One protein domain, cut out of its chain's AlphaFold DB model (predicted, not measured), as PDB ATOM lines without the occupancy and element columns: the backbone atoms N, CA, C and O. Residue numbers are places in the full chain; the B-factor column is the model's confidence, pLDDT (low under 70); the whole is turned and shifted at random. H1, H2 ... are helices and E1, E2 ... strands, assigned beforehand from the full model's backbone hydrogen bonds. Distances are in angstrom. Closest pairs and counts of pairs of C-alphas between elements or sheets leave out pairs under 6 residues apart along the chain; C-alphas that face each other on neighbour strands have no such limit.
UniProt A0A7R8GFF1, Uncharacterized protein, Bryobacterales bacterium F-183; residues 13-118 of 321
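What this domain is: This is residues 13 to 118 of the 321 residues of an uncharacterized protein of Bryobacterales bacterium F-183 (UniProt A0A7R8GFF1). A twisted antiparallel sheet of five strands is the core, with a helical hairpin, H2 and H3, packed over one face and a third helix, H1, covering the E4 and E5 end of the sheet. H3 crosses the strands, whereas H1 runs along them, and the longest extent goes from H1 to the link between H2 and H3. The printed part has 106 residues with three named helices and five named strands, in the order E1, E2, E3, H1, E4, H2, H3, E5, and the sheet runs E1, E2, E3, E5, E4. The class is mixed, helices and strands; the whole is compact, with a radius of gyration of the C-alphas of 13.6 A, and rounded, with spans of 40 by 33 by 25 A.

How they stand to each other: The sheet is made of E1, residues 17 to 20, E2, residues 27 to 31, E3, residues 37 to 43, E5, residues 112 to 117, and E4, residues 67 to 69, with E1 and E4 as edge strands. From edge to edge the strands' lines turn by 95 degrees. E1, E2 and E3 form a meander, each strand the antiparallel neighbour of the one before. E1 and E2 are a hairpin, with N 19 and O 29 at 2.9 A, within hydrogen-bond range. E2 and E3 are a hairpin too, with N 30 and O 38 at 2.8 A. E3 and E5 are antiparallel at 152 degrees, with N 41 and O 114 at 2.9 A and N 114 and O 41 at 2.8 A. E5 and E4 are antiparallel at 148 degrees, with N 68 and O 115 at 2.9 A. H3, residues 93 to 106, is on the sheet at a height of 8.8 A, over E1 and E5 and only just over E2, where 3 of its C-alphas fall. It runs across the strands, at 75 degrees to E1 on the local plane, and its closest C-alpha pair with E1 is Gly 20 and Thr 95, 6.0 A apart. H2, residues 72 to 82, is also on the sheet and touches H3, the closest C-alphas being those of Ala 82 and Arg 96, 5.0 A apart. The two form a helical hairpin, at a shallow tilt of 23 degrees, opposite ways. H1, residues 48 to 61, is on the sheet at a height of 8.5 A, over E5 and E4, and runs along the strands, at 10 degrees to E5 on the local plane. Its closest C-alpha pair with E4 is Leu 55 and Ala 67, 6.4 A apart. H1 is apart from H2 and H3. There are three layers, helices on both faces of the sheet, with H2 and H3 on one face and H1 on the other. E3, H1 and E4 are a split strand-helix-strand unit, two strands running the same way with E5 between them in the sheet, and its crossover is right-handed. In H1, H2 and H3 every O i to N i+4 pair is within hydrogen-bond range.

Where its parts are: E1 begins at C-alpha 17, (-84.509, 26.294, 40.113). E3, the longest strand by residues, measures 19.8 A from first to last C-alpha, and E2 13.4 A. H1 begins at C-alpha 48, (-59.136, 35.114, 48.383), and measures 20.4 A. H2 measures 15.3 A and H3 20.1 A. E5 measures 17.0 A and ends at C-alpha 117, (-71.695, 19.104, 44.988).

The domain as a whole: The two C-alphas farthest apart are those of Ile 61 and Ile 85, 41.5 A. The printed part has no cut. The links E1 to E2 and H2 to H3 are short, the other five are tight, and no link is long. The mean pLDDT of the printed part is 86.0; residue 46 and residues 85 to 91 are under 70.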
ATOM      1  N   GLN A  13     -78.347  29.874  31.818       91.25
ATOM      2  CA  GLN A  13     -79.238  28.916  31.159       91.25
ATOM      3  C   GLN A  13     -79.211  27.504  31.754       91.25
ATOM      4  O   GLN A  13     -80.069  26.701  31.400       91.25
ATOM      5  N   ASP A  14     -78.241  27.193  32.616       91.94
ATOM      6  CA  ASP A  14     -78.146  25.887  33.271       91.94
ATOM      7  C   ASP A  14     -78.916  25.861  34.605       91.94
ATOM      8  O   ASP A  14     -79.041  24.806  35.222       91.94
ATOM      9  N   ILE A  15     -79.417  27.013  35.069       91.56
ATOM     10  CA  ILE A  15     -80.141  27.150  36.334       91.56
ATOM     11  C   ILE A  15     -81.638  27.172  36.039       91.56
ATOM     12  O   ILE A  15     -82.142  28.075  35.373       91.56
ATOM     13  N   PHE A  16     -82.347  26.169  36.544       89.25
ATOM     14  CA  PHE A  16     -83.795  26.034  36.392       89.25
ATOM     15  C   PHE A  16     -84.551  26.394  37.657       89.25
ATOM     16  O   PHE A  16     -85.706  26.797  37.585       89.25
ATOM     17  N   TRP A  17     -83.909  26.183  38.800       88.19
ATOM     18  CA  TRP A  17     -84.509  26.294  40.113       88.19
ATOM     19  C   TRP A  17     -83.461  26.689  41.144       88.19
ATOM     20  O   TRP A  17     -82.294  26.285  41.037       88.19
ATOM     21  N   MET A  18     -83.878  27.436  42.161       89.94
ATOM     22  CA  MET A  18     -83.037  27.812  43.281       89.94
ATOM     23  C   MET A  18     -83.790  27.799  44.615       89.94
ATOM     24  O   MET A  18     -84.859  28.371  44.773       89.94
ATOM     25  N   GLU A  19     -83.134  27.273  45.643       89.69
ATOM     26  CA  GLU A  19     -83.649  27.280  47.012       89.69
ATOM     27  C   GLU A  19     -82.613  27.858  47.983       89.69
ATOM     28  O   GLU A  19     -81.442  27.473  47.964       89.69
ATOM     29  N   GLY A  20     -83.029  28.769  48.865       88.94
ATOM     30  CA  GLY A  20     -82.212  29.204  49.997       88.94
ATOM     31  C   GLY A  20     -82.193  28.130  51.085       88.94
ATOM     32  O   GLY A  20     -83.219  27.845  51.693       88.94
ATOM     33  N   LEU A  21     -81.025  27.551  51.372       86.12
ATOM     34  CA  LEU A  21     -80.915  26.428  52.314       86.12
ATOM     35  C   LEU A  21     -80.834  26.860  53.783       86.12
ATOM     36  O   LEU A  21     -81.004  26.038  54.683       86.12
ATOM     37  N   SER A  22     -80.534  28.133  54.049       79.81
ATOM     38  CA  SER A  22     -80.380  28.640  55.411       79.81
ATOM     39  C   SER A  22     -80.743  30.118  55.497       79.81
ATOM     40  O   SER A  22     -80.052  30.976  54.949       79.81
ATOM     41  N   LYS A  23     -81.827  30.439  56.212       75.00
ATOM     42  CA  LYS A  23     -82.308  31.820  56.351       75.00
ATOM     43  C   LYS A  23     -81.233  32.713  56.979       75.00
ATOM     44  O   LYS A  23     -80.688  32.384  58.027       75.00
ATOM     45  N   GLY A  24     -80.956  33.856  56.350       76.50
ATOM     46  CA  GLY A  24     -79.957  34.821  56.823       76.50
ATOM     47  C   GLY A  24     -78.500  34.418  56.568       76.50
ATOM     48  O   GLY A  24     -77.601  35.199  56.870       76.50
ATOM     49  N   HIS A  25     -78.260  33.246  55.977       83.25
ATOM     50  CA  HIS A  25     -76.932  32.792  55.590       83.25
ATOM     51  C   HIS A  25     -76.852  32.661  54.068       83.25
ATOM     52  O   HIS A  25     -77.812  32.218  53.438       83.25
ATOM     53  N   PRO A  26     -75.716  33.015  53.456       89.94
ATOM     54  CA  PRO A  26     -75.583  32.976  52.011       89.94
ATOM     55  C   PRO A  26     -75.321  31.549  51.499       89.94
ATOM     56  O   PRO A  26     -74.231  31.256  51.019       89.94
ATOM     57  N   VAL A  27     -76.306  30.652  51.611       91.19
ATOM     58  CA  VAL A  27     -76.237  29.266  51.119       91.19
ATOM     59  C   VAL A  27     -77.457  28.960  50.257       91.19
ATOM     60  O   VAL A  27     -78.585  29.014  50.747       91.19
ATOM     61  N   TRP A  28     -77.234  28.589  48.996       93.31
ATOM     62  CA  TRP A  28     -78.301  28.272  48.045       93.31
ATOM     63  C   TRP A  28     -78.041  26.957  47.326       93.31
ATOM     64  O   TRP A  28     -76.910  26.654  46.952       93.31
ATOM     65  N   LEU A  29     -79.103  26.197  47.097       93.31
ATOM     66  CA  LEU A  29     -79.141  25.080  46.170       93.31
ATOM     67  C   LEU A  29     -79.546  25.606  44.797       93.31
ATOM     68  O   LEU A  29     -80.566  26.272  44.679       93.31
ATOM     69  N   LEU A  30     -78.771  25.280  43.770       93.81
ATOM     70  CA  LEU A  30     -79.118  25.495  42.369       93.81
ATOM     71  C   LEU A  30     -79.424  24.139  41.749       93.81
ATOM     72  O   LEU A  30     -78.639  23.202  41.912       93.81
ATOM     73  N   THR A  31     -80.541  24.029  41.041       92.50
ATOM     74  CA  THR A  31     -80.929  22.819  40.307       92.50
ATOM     75  C   THR A  31     -81.105  23.151  38.829       92.50
ATOM     76  O   THR A  31     -81.602  24.219  38.475       92.50
ATOM     77  N   GLY A  32     -80.639  22.249  37.972       91.31
ATOM     78  CA  GLY A  32     -80.683  22.352  36.519       91.31
ATOM     79  C   GLY A  32     -81.315  21.110  35.901       91.31
ATOM     80  O   GLY A  32     -82.053  20.374  36.554       91.31
ATOM     81  N   ASP A  33     -80.981  20.846  34.641       88.50
ATOM     82  CA  ASP A  33     -81.451  19.674  33.898       88.50
ATOM     83  C   ASP A  33     -81.053  18.340  34.551       88.50
ATOM     84  O   ASP A  33     -80.009  18.235  35.201       88.50
ATOM     85  N   ALA A  34     -81.843  17.291  34.285       85.31
ATOM     86  CA  ALA A  34     -81.540  15.896  34.634       85.31
ATOM     87  C   ALA A  34     -81.125  15.697  36.108       85.31
ATOM     88  O   ALA A  34     -80.134  15.016  36.395       85.31
ATOM     89  N   ASP A  35     -81.857  16.343  37.021       80.94
ATOM     90  CA  ASP A  35     -81.618  16.333  38.470       80.94
ATOM     91  C   ASP A  35     -80.198  16.783  38.864       80.94
ATOM     92  O   ASP A  35     -79.653  16.384  39.898       80.94
ATOM     93  N   SER A  36     -79.553  17.598  38.024       91.88
ATOM     94  CA  SER A  36     -78.244  18.156  38.335       91.88
ATOM     95  C   SER A  36     -78.362  19.277  39.353       91.88
ATOM     96  O   SER A  36     -79.215  20.153  39.234       91.88
ATOM     97  N   ALA A  37     -77.501  19.246  40.367       92.75
ATOM     98  CA  ALA A  37     -77.576  20.178  41.473       92.75
ATOM     99  C   ALA A  37     -76.191  20.554  41.998       92.75
ATOM    100  O   ALA A  37     -75.300  19.711  42.135       92.75
ATOM    101  N   VAL A  38     -76.034  21.831  42.329       94.75
ATOM    102  CA  VAL A  38     -74.853  22.378  43.000       94.75
ATOM    103  C   VAL A  38     -75.304  23.277  44.139       94.75
ATOM    104  O   VAL A  38     -76.302  23.982  44.029       94.75
ATOM    105  N   VAL A  39     -74.564  23.269  45.238       94.38
ATOM    106  CA  VAL A  39     -74.759  24.233  46.322       94.38
ATOM    107  C   VAL A  39     -73.751  25.350  46.141       94.38
ATOM    108  O   VAL A  39     -72.572  25.079  45.922       94.38
ATOM    109  N   ILE A  40     -74.199  26.595  46.249       94.69
ATOM    110  CA  ILE A  40     -73.326  27.759  46.354       94.69
ATOM    111  C   ILE A  40     -73.354  28.305  47.779       94.69
ATOM    112  O   ILE A  40     -74.412  28.398  48.401       94.69
ATOM    113  N   LYS A  41     -72.184  28.674  48.294       92.25
ATOM    114  CA  LYS A  41     -72.013  29.250  49.630       92.25
ATOM    115  C   LYS A  41     -71.151  30.499  49.555       92.25
ATOM    116  O   LYS A  41     -70.069  30.453  48.980       92.25
ATOM    117  N   GLY A  42     -71.614  31.594  50.146       89.94
ATOM    118  CA  GLY A  42     -70.815  32.783  50.407       89.94
ATOM    119  C   GLY A  42     -70.135  32.702  51.772       89.94
ATOM    120  O   GLY A  42     -70.786  32.477  52.785       89.94
ATOM    121  N   ASP A  43     -68.838  32.957  51.825       85.50
ATOM    122  CA  ASP A  43     -68.103  33.107  53.079       85.50
ATOM    123  C   ASP A  43     -67.695  34.567  53.258       85.50
ATOM    124  O   ASP A  43     -67.171  35.190  52.327       85.50
ATOM    125  N   ALA A  44     -67.962  35.121  54.443       80.00
ATOM    126  CA  ALA A  44     -67.538  36.464  54.821       80.00
ATOM    127  C   ALA A  44     -66.029  36.446  55.109       80.00
ATOM    128  O   ALA A  44     -65.603  36.326  56.252       80.00
ATOM    129  N   ASN A  45     -65.225  36.490  54.050       70.62
ATOM    130  CA  ASN A  45     -63.772  36.570  54.118       70.62
ATOM    131  C   ASN A  45     -63.278  37.467  52.972       70.62
ATOM    132  O   ASN A  45     -63.757  37.374  51.839       70.62
ATOM    133  N   ASN A  46     -62.342  38.364  53.264       66.75
ATOM    134  CA  ASN A  46     -61.750  39.271  52.287       66.75
ATOM    135  C   ASN A  46     -60.490  38.693  51.609       66.75
ATOM    136  O   ASN A  46     -60.186  39.120  50.489       66.75
ATOM    137  N   ASP A  47     -59.813  37.698  52.197       78.12
ATOM    138  CA  ASP A  47     -58.627  37.057  51.620       78.12
ATOM    139  C   ASP A  47     -58.986  35.864  50.716       78.12
ATOM    140  O   ASP A  47     -59.253  34.732  51.131       78.12
ATOM    141  N   GLN A  48     -58.939  36.127  49.412       77.12
ATOM    142  CA  GLN A  48     -59.136  35.114  48.383       77.12
ATOM    143  C   GLN A  48     -58.056  34.023  48.393       77.12
ATOM    144  O   GLN A  48     -58.371  32.863  48.126       77.12
ATOM    145  N   GLN A  49     -56.798  34.373  48.661       80.44
ATOM    146  CA  GLN A  49     -55.714  33.394  48.654       80.44
ATOM    147  C   GLN A  49     -55.874  32.412  49.810       80.44
ATOM    148  O   GLN A  49     -55.645  31.215  49.622       80.44
ATOM    149  N   HIS A  50     -56.317  32.891  50.972       79.69
ATOM    150  CA  HIS A  50     -56.598  32.036  52.116       79.69
ATOM    151  C   HIS A  50     -57.736  31.053  51.818       79.69
ATOM    152  O   HIS A  50     -57.549  29.845  51.974       79.69
ATOM    153  N   VAL A  51     -58.873  31.527  51.290       83.50
ATOM    154  CA  VAL A  51     -59.991  30.643  50.908       83.50
ATOM    155  C   VAL A  51     -59.524  29.569  49.922       83.50
ATOM    156  O   VAL A  51     -59.766  28.385  50.141       83.50
ATOM    157  N   GLN A  52     -58.793  29.946  48.870       86.44
ATOM    158  CA  GLN A  52     -58.289  28.985  47.885       86.44
ATOM    159  C   GLN A  52     -57.345  27.946  48.500       86.44
ATOM    160  O   GLN A  52     -57.458  26.761  48.190       86.44
ATOM    161  N   GLN A  53     -56.436  28.362  49.384       86.44
ATOM    162  CA  GLN A  53     -55.523  27.446  50.074       86.44
ATOM    163  C   GLN A  53     -56.266  26.479  50.998       86.44
ATOM    164  O   GLN A  53     -55.943  25.291  51.011       86.44
ATOM    165  N   ALA A  54     -57.254  26.970  51.747       89.12
ATOM    166  CA  ALA A  54     -58.030  26.148  52.664       89.12
ATOM    167  C   ALA A  54     -58.876  25.106  51.922       89.12
ATOM    168  O   ALA A  54     -58.914  23.937  52.308       89.12
ATOM    169  N   LEU A  55     -59.503  25.509  50.812       91.19
ATOM    170  CA  LEU A  55     -60.220  24.592  49.929       91.19
ATOM    171  C   LEU A  55     -59.279  23.551  49.326       91.19
ATOM    172  O   LEU A  55     -59.622  22.378  49.281       91.19
ATOM    173  N   LEU A  56     -58.081  23.949  48.897       91.56
ATOM    174  CA  LEU A  56     -57.100  23.047  48.296       91.56
ATOM    175  C   LEU A  56     -56.705  21.909  49.247       91.56
ATOM    176  O   LEU A  56     -56.699  20.746  48.847       91.56
ATOM    177  N   THR A  57     -56.407  22.216  50.509       93.06
ATOM    178  CA  THR A  57     -56.054  21.187  51.500       93.06
ATOM    179  C   THR A  57     -57.261  20.355  51.915       93.06
ATOM    180  O   THR A  57     -57.144  19.135  52.014       93.06
ATOM    181  N   MET A  58     -58.433  20.971  52.089       94.94
ATOM    182  CA  MET A  58     -59.647  20.245  52.455       94.94
ATOM    183  C   MET A  58     -60.123  19.312  51.335       94.94
ATOM    184  O   MET A  58     -60.470  18.170  51.606       94.94
ATOM    185  N   ASN A  59     -60.055  19.739  50.070       93.56
ATOM    186  CA  ASN A  59     -60.382  18.911  48.904       93.56
ATOM    187  C   ASN A  59     -59.447  17.702  48.778       93.56
ATOM    188  O   ASN A  59     -59.868  16.642  48.319       93.56
ATOM    189  N   ALA A  60     -58.184  17.843  49.199       93.56
ATOM    190  CA  ALA A  60     -57.243  16.730  49.229       93.56
ATOM    191  C   ALA A  60     -57.674  15.645  50.217       93.56
ATOM    192  O   ALA A  60     -57.457  14.469  49.940       93.56
ATOM    193  N   ILE A  61     -58.259  16.040  51.349       95.12
ATOM    194  CA  ILE A  61     -58.680  15.157  52.441       95.12
ATOM    195  C   ILE A  61     -60.085  14.597  52.233       95.12
ATOM    196  O   ILE A  61     -60.329  13.408  52.408       95.12
ATOM    197  N   SER A  62     -61.015  15.454  51.832       92.25
ATOM    198  CA  SER A  62     -62.429  15.147  51.676       92.25
ATOM    199  C   SER A  62     -62.834  15.384  50.217       92.25
ATOM    200  O   SER A  62     -63.578  16.319  49.918       92.25
ATOM    201  N   PRO A  63     -62.372  14.548  49.266       82.75
ATOM    202  CA  PRO A  63     -62.654  14.740  47.840       82.75
ATOM    203  C   PRO A  63     -64.150  14.637  47.526       82.75
ATOM    204  O   PRO A  63     -64.635  15.237  46.574       82.75
ATOM    205  N   GLY A  64     -64.899  13.908  48.360       79.94
ATOM    206  CA  GLY A  64     -66.353  13.824  48.274       79.94
ATOM    207  C   GLY A  64     -67.084  15.113  48.649       79.94
ATOM    208  O   GLY A  64     -68.299  15.128  48.534       79.94
ATOM    209  N   SER A  65     -66.379  16.149  49.110       81.88
ATOM    210  CA  SER A  65     -66.908  17.484  49.393       81.88
ATOM    211  C   SER A  65     -66.153  18.562  48.617       81.88
ATOM    212  O   SER A  65     -65.902  19.643  49.151       81.88
ATOM    213  N   LEU A  66     -65.767  18.246  47.374       89.00
ATOM    214  CA  LEU A  66     -65.061  19.159  46.483       89.00
ATOM    215  C   LEU A  66     -65.777  20.511  46.428       89.00
ATOM    216  O   LEU A  66     -66.926  20.604  45.988       89.00
ATOM    217  N   ALA A  67     -65.065  21.553  46.841       91.06
ATOM    218  CA  ALA A  67     -65.525  22.926  46.768       91.06
ATOM    219  C   ALA A  67     -64.543  23.770  45.949       91.06
ATOM    220  O   ALA A  67     -63.323  23.696  46.121       91.06
ATOM    221  N   ILE A  68     -65.091  24.566  45.033       92.06
ATOM    222  CA  ILE A  68     -64.337  25.428  44.121       92.06
ATOM    223  C   ILE A  68     -64.868  26.847  44.255       92.06
ATOM    224  O   ILE A  68     -66.077  27.066  44.275       92.06
ATOM    225  N   GLN A  69     -63.972  27.825  44.331       91.38
ATOM    226  CA  GLN A  69     -64.368  29.227  44.309       91.38
ATOM    227  C   GLN A  69     -64.990  29.592  42.954       91.38
ATOM    228  O   GLN A  69     -64.437  29.261  41.908       91.38
ATOM    229  N   LEU A  70     -66.112  30.310  42.976       93.06
ATOM    230  CA  LEU A  70     -66.766  30.784  41.761       93.06
ATOM    231  C   LEU A  70     -65.881  31.776  41.003       93.06
ATOM    232  O   LEU A  70     -65.344  32.727  41.578       93.06
ATOM    233  N   ALA A  71     -65.782  31.583  39.689       92.56
ATOM    234  CA  ALA A  71     -65.136  32.536  38.799       92.56
ATOM    235  C   ALA A  71     -66.000  33.804  38.619       92.56
ATOM    236  O   ALA A  71     -67.228  33.739  38.730       92.56
ATOM    237  N   PRO A  72     -65.407  34.959  38.253       92.12
ATOM    238  CA  PRO A  72     -66.162  36.196  38.028       92.12
ATOM    239  C   PRO A  72     -67.327  36.050  37.037       92.12
ATOM    240  O   PRO A  72     -68.401  36.602  37.261       92.12
ATOM    241  N   MET A  73     -67.142  35.256  35.977       93.50
ATOM    242  CA  MET A  73     -68.196  34.986  34.992       93.50
ATOM    243  C   MET A  73     -69.369  34.190  35.576       93.50
ATOM    244  O   MET A  73     -70.512  34.449  35.212       93.50
ATOM    245  N   GLU A  74     -69.113  33.273  36.511       95.38
ATOM    246  CA  GLU A  74     -70.168  32.518  37.202       95.38
ATOM    247  C   GLU A  74     -70.960  33.432  38.143       95.38
ATOM    248  O   GLU A  74     -72.185  33.366  38.186       95.38
ATOM    249  N   ILE A  75     -70.283  34.354  38.839       94.69
ATOM    250  CA  ILE A  75     -70.943  35.388  39.651       94.69
ATOM    251  C   ILE A  75     -71.850  36.263  38.782       94.69
ATOM    252  O   ILE A  75     -72.983  36.549  39.167       94.69
ATOM    253  N   MET A  76     -71.379  36.680  37.601       92.56
ATOM    254  CA  MET A  76     -72.200  37.438  36.655       92.56
ATOM    255  C   MET A  76     -73.413  36.631  36.185       92.56
ATOM    256  O   MET A  76     -74.523  37.158  36.211       92.56
ATOM    257  N   ALA A  77     -73.226  35.358  35.827       94.12
ATOM    258  CA  ALA A  77     -74.313  34.470  35.419       94.12
ATOM    259  C   ALA A  77     -75.385  34.324  36.513       94.12
ATOM    260  O   ALA A  77     -76.573  34.465  36.226       94.12
ATOM    261  N   LEU A  78     -74.971  34.133  37.770       94.06
ATOM    262  CA  LEU A  78     -75.877  34.049  38.920       94.06
ATOM    263  C   LEU A  78     -76.632  35.355  39.173       94.06
ATOM    264  O   LEU A  78     -77.819  35.324  39.483       94.06
ATOM    265  N   ARG A  79     -75.982  36.513  39.008       92.56
ATOM    266  CA  ARG A  79     -76.658  37.817  39.120       92.56
ATOM    267  C   ARG A  79     -77.693  38.007  38.019       92.56
ATOM    268  O   ARG A  79     -78.806  38.437  38.304       92.56
ATOM    269  N   SER A  80     -77.346  37.666  36.779       91.25
ATOM    270  CA  SER A  80     -78.276  37.728  35.649       91.25
ATOM    271  C   SER A  80     -79.454  36.770  35.816       91.25
ATOM    272  O   SER A  80     -80.562  37.118  35.418       91.25
ATOM    273  N   PHE A  81     -79.232  35.593  36.411       90.44
ATOM    274  CA  PHE A  81     -80.310  34.693  36.813       90.44
ATOM    275  C   PHE A  81     -81.174  35.334  37.903       90.44
ATOM    276  O   PHE A  81     -82.373  35.485  37.717       90.44
ATOM    277  N   ALA A  82     -80.589  35.804  39.008       89.12
ATOM    278  CA  ALA A  82     -81.339  36.350  40.142       89.12
ATOM    279  C   ALA A  82     -82.223  37.564  39.784       89.12
ATOM    280  O   ALA A  82     -83.260  37.754  40.408       89.12
ATOM    281  N   GLN A  83     -81.847  38.352  38.771       87.94
ATOM    282  CA  GLN A  83     -82.562  39.561  38.329       87.94
ATOM    283  C   GLN A  83     -83.684  39.314  37.303       87.94
ATOM    284  O   GLN A  83     -84.381  40.254  36.923       87.94
ATOM    285  N   GLU A  84     -83.847  38.091  36.798       83.56
ATOM    286  CA  GLU A  84     -84.850  37.799  35.772       83.56
ATOM    287  C   GLU A  84     -86.286  37.862  36.331       83.56
ATOM    288  O   GLU A  84     -86.629  37.213  37.310       83.56
ATOM    289  N   ILE A  85     -87.140  38.673  35.700       60.31
ATOM    290  CA  ILE A  85     -88.484  39.022  36.201       60.31
ATOM    291  C   ILE A  85     -89.466  37.839  36.116       60.31
ATOM    292  O   ILE A  85     -90.463  37.802  36.835       60.31
ATOM    293  N   ALA A  86     -89.194  36.854  35.255       61.56
ATOM    294  CA  ALA A  86     -90.017  35.660  35.147       61.56
ATOM    295  C   ALA A  86     -89.614  34.646  36.237       61.56
ATOM    296  O   ALA A  86     -88.438  34.269  36.310       61.56
ATOM    297  N   PRO A  87     -90.545  34.189  37.089       53.38
ATOM    298  CA  PRO A  87     -90.269  33.063  37.961       53.38
ATOM    299  C   PRO A  87     -90.079  31.813  37.095       53.38
ATOM    300  O   PRO A  87     -91.016  31.329  36.460       53.38
ATOM    301  N   SER A  88     -88.861  31.273  37.093       56.50
ATOM    302  CA  SER A  88     -88.664  29.827  37.028       56.50
ATOM    303  C   SER A  88     -89.594  29.187  38.068       56.50
ATOM    304  O   SER A  88     -89.745  29.717  39.169       56.50
ATOM    305  N   CYS A  89     -90.315  28.130  37.690       50.84
ATOM    306  CA  CYS A  89     -91.479  27.607  38.414       50.84
ATOM    307  C   CYS A  89     -91.255  27.376  39.919       50.84
ATOM    308  O   CYS A  89     -90.890  26.267  40.283       50.84
ATOM    309  N   GLY A  90     -91.578  28.376  40.763       56.75
ATOM    310  CA  GLY A  90     -91.669  28.309  42.237       56.75
ATOM    311  C   GLY A  90     -90.606  29.083  43.057       56.75
ATOM    312  O   GLY A  90     -90.707  29.066  44.282       56.75
ATOM    313  N   ASP A  91     -89.604  29.732  42.439       66.25
ATOM    314  CA  ASP A  91     -88.568  30.455  43.193       66.25
ATOM    315  C   ASP A  91     -89.235  31.691  43.812       66.25
ATOM    316  O   ASP A  91     -89.798  32.512  43.077       66.25
ATOM    317  N   ASP A  92     -89.200  31.854  45.139       75.31
ATOM    318  CA  ASP A  92     -89.748  33.072  45.734       75.31
ATOM    319  C   ASP A  92     -88.839  34.285  45.460       75.31
ATOM    320  O   ASP A  92     -87.611  34.197  45.337       75.31
ATOM    321  N   LEU A  93     -89.474  35.448  45.296       80.69
ATOM    322  CA  LEU A  93     -88.784  36.701  44.991       80.69
ATOM    323  C   LEU A  93     -87.777  37.071  46.093       80.69
ATOM    324  O   LEU A  93     -86.692  37.563  45.789       80.69
ATOM    325  N   GLU A  94     -88.103  36.770  47.354       84.81
ATOM    326  CA  GLU A  94     -87.261  37.054  48.523       84.81
ATOM    327  C   GLU A  94     -85.906  36.332  48.431       84.81
ATOM    328  O   GLU A  94     -84.854  36.941  48.642       84.81
ATOM    329  N   THR A  95     -85.896  35.058  48.039       85.56
ATOM    330  CA  THR A  95     -84.683  34.244  47.890       85.56
ATOM    331  C   THR A  95     -83.789  34.783  46.774       85.56
ATOM    332  O   THR A  95     -82.562  34.844  46.932       85.56
ATOM    333  N   ARG A  96     -84.381  35.222  45.657       85.44
ATOM    334  CA  ARG A  96     -83.656  35.819  44.522       85.44
ATOM    335  C   ARG A  96     -83.059  37.175  44.870       85.44
ATOM    336  O   ARG A  96     -81.883  37.418  44.586       85.44
ATOM    337  N   GLU A  97     -83.833  38.032  45.527       88.19
ATOM    338  CA  GLU A  97     -83.355  39.321  46.023       88.19
ATOM    339  C   GLU A  97     -82.216  39.135  47.030       88.19
ATOM    340  O   GLU A  97     -81.176  39.791  46.913       88.19
ATOM    341  N   ALA A  98     -82.357  38.189  47.963       89.12
ATOM    342  CA  ALA A  98     -81.312  37.850  48.921       89.12
ATOM    343  C   ALA A  98     -80.021  37.404  48.216       89.12
ATOM    344  O   ALA A  98     -78.954  37.950  48.511       89.12
ATOM    345  N   LEU A  99     -80.101  36.481  47.248       90.44
ATOM    346  CA  LEU A  99     -78.931  36.065  46.470       90.44
ATOM    347  C   LEU A  99     -78.276  37.260  45.767       90.44
ATOM    348  O   LEU A  99     -77.069  37.470  45.906       90.44
ATOM    349  N   ASN A 100     -79.048  38.072  45.039       90.25
ATOM    350  CA  ASN A 100     -78.514  39.226  44.315       90.25
ATOM    351  C   ASN A 100     -77.820  40.228  45.258       90.25
ATOM    352  O   ASN A 100     -76.753  40.748  44.920       90.25
ATOM    353  N   ASN A 101     -78.369  40.447  46.457       90.19
ATOM    354  CA  ASN A 101     -77.769  41.307  47.476       90.19
ATOM    355  C   ASN A 101     -76.410  40.773  47.952       90.19
ATOM    356  O   ASN A 101     -75.427  41.517  47.961       90.19
ATOM    357  N   PHE A 102     -76.302  39.482  48.279       90.62
ATOM    358  CA  PHE A 102     -75.019  38.896  48.682       90.62
ATOM    359  C   PHE A 102     -74.001  38.847  47.529       90.62
ATOM    360  O   PHE A 102     -72.821  39.141  47.734       90.62
ATOM    361  N   LEU A 103     -74.432  38.556  46.297       90.44
ATOM    362  CA  LEU A 103     -73.551  38.595  45.122       90.44
ATOM    363  C   LEU A 103     -73.033  40.016  44.842       90.44
ATOM    364  O   LEU A 103     -71.881  40.190  44.437       90.44
ATOM    365  N   ALA A 104     -73.837  41.054  45.099       88.31
ATOM    366  CA  ALA A 104     -73.380  42.440  45.021       88.31
ATOM    367  C   ALA A 104     -72.278  42.736  46.052       88.31
ATOM    368  O   ALA A 104     -71.299  43.412  45.728       88.31
ATOM    369  N   LEU A 105     -72.371  42.178  47.262       86.19
ATOM    370  CA  LEU A 105     -71.315  42.281  48.273       86.19
ATOM    371  C   LEU A 105     -70.036  41.523  47.876       86.19
ATOM    372  O   LEU A 105     -68.937  41.955  48.228       86.19
ATOM    373  N   SER A 106     -70.139  40.455  47.077       83.31
ATOM    374  CA  SER A 106     -68.962  39.762  46.534       83.31
ATOM    375  C   SER A 106     -68.113  40.672  45.642       83.31
ATOM    376  O   SER A 106     -66.889  40.695  45.768       83.31
ATOM    377  N   SER A 107     -68.751  41.527  44.831       77.88
ATOM    378  CA  SER A 107     -68.044  42.516  43.997       77.88
ATOM    379  C   SER A 107     -67.269  43.569  44.803       77.88
ATOM    380  O   SER A 107     -66.361  44.207  44.279       77.88
ATOM    381  N   ARG A 108     -67.592  43.716  46.095       81.12
ATOM    382  CA  ARG A 108     -66.896  44.586  47.055       81.12
ATOM    383  C   ARG A 108     -65.854  43.835  47.892       81.12
ATOM    384  O   ARG A 108     -65.393  44.369  48.891       81.12
ATOM    385  N   ASN A 109     -65.505  42.600  47.515       77.50
ATOM    386  CA  ASN A 109     -64.610  41.710  48.261       77.50
ATOM    387  C   ASN A 109     -65.069  41.385  49.694       77.50
ATOM    388  O   ASN A 109     -64.246  41.014  50.521       77.50
ATOM    389  N   VAL A 110     -66.371  41.489  49.986       83.00
ATOM    390  CA  VAL A 110     -66.919  41.162  51.317       83.00
ATOM    391  C   VAL A 110     -67.219  39.669  51.439       83.00
ATOM    392  O   VAL A 110     -66.973  39.073  52.480       83.00
ATOM    393  N   TYR A 111     -67.743  39.070  50.365       84.81
ATOM    394  CA  TYR A 111     -68.057  37.645  50.304       84.81
ATOM    395  C   TYR A 111     -67.285  36.958  49.184       84.81
ATOM    396  O   TYR A 111     -67.234  37.453  48.052       84.81
ATOM    397  N   LYS A 112     -66.743  35.775  49.469       87.69
ATOM    398  CA  LYS A 112     -66.214  34.862  48.452       87.69
ATOM    399  C   LYS A 112     -67.169  33.696  48.324       87.69
ATOM    400  O   LYS A 112     -67.479  33.039  49.307       87.69
ATOM    401  N   PHE A 113     -67.657  33.474  47.112       91.69
ATOM    402  CA  PHE A 113     -68.568  32.376  46.857       91.69
ATOM    403  C   PHE A 113     -67.814  31.142  46.391       91.69
ATOM    404  O   PHE A 113     -66.917  31.227  45.550       91.69
ATOM    405  N   THR A 114     -68.227  29.999  46.907       93.00
ATOM    406  CA  THR A 114     -67.795  28.677  46.478       93.00
ATOM    407  C   THR A 114     -68.996  27.906  45.951       93.00
ATOM    408  O   THR A 114     -70.129  28.171  46.349       93.00
ATOM    409  N   LYS A 115     -68.755  26.965  45.041       94.44
ATOM    410  CA  LYS A 115     -69.710  25.928  44.652       94.44
ATOM    411  C   LYS A 115     -69.201  24.566  45.085       94.44
ATOM    412  O   LYS A 115     -67.997  24.313  45.044       94.44
ATOM    413  N   MET A 116     -70.126  23.695  45.448       93.38
ATOM    414  CA  MET A 116     -69.871  22.331  45.889       93.38
ATOM    415  C   MET A 116     -70.977  21.398  45.398       93.38
ATOM    416  O   MET A 116     -72.060  21.846  45.006       93.38
ATOM    417  N   GLU A 117     -70.700  20.095  45.390       90.69
ATOM    418  CA  GLU A 117     -71.695  19.104  44.988       90.69
ATOM    419  C   GLU A 117     -72.852  19.112  45.987       90.69
ATOM    420  O   GLU A 117     -72.641  19.191  47.202       90.69
ATOM    421  N   TYR A 118     -74.084  19.015  45.484       89.81
ATOM    422  CA  TYR A 118     -75.218  18.810  46.371       89.81
ATOM    423  C   TYR A 118     -75.117  17.434  47.031       89.81
ATOM    424  O   TYR A 118     -75.008  16.400  46.372       89.81
TER     425      TYR A 118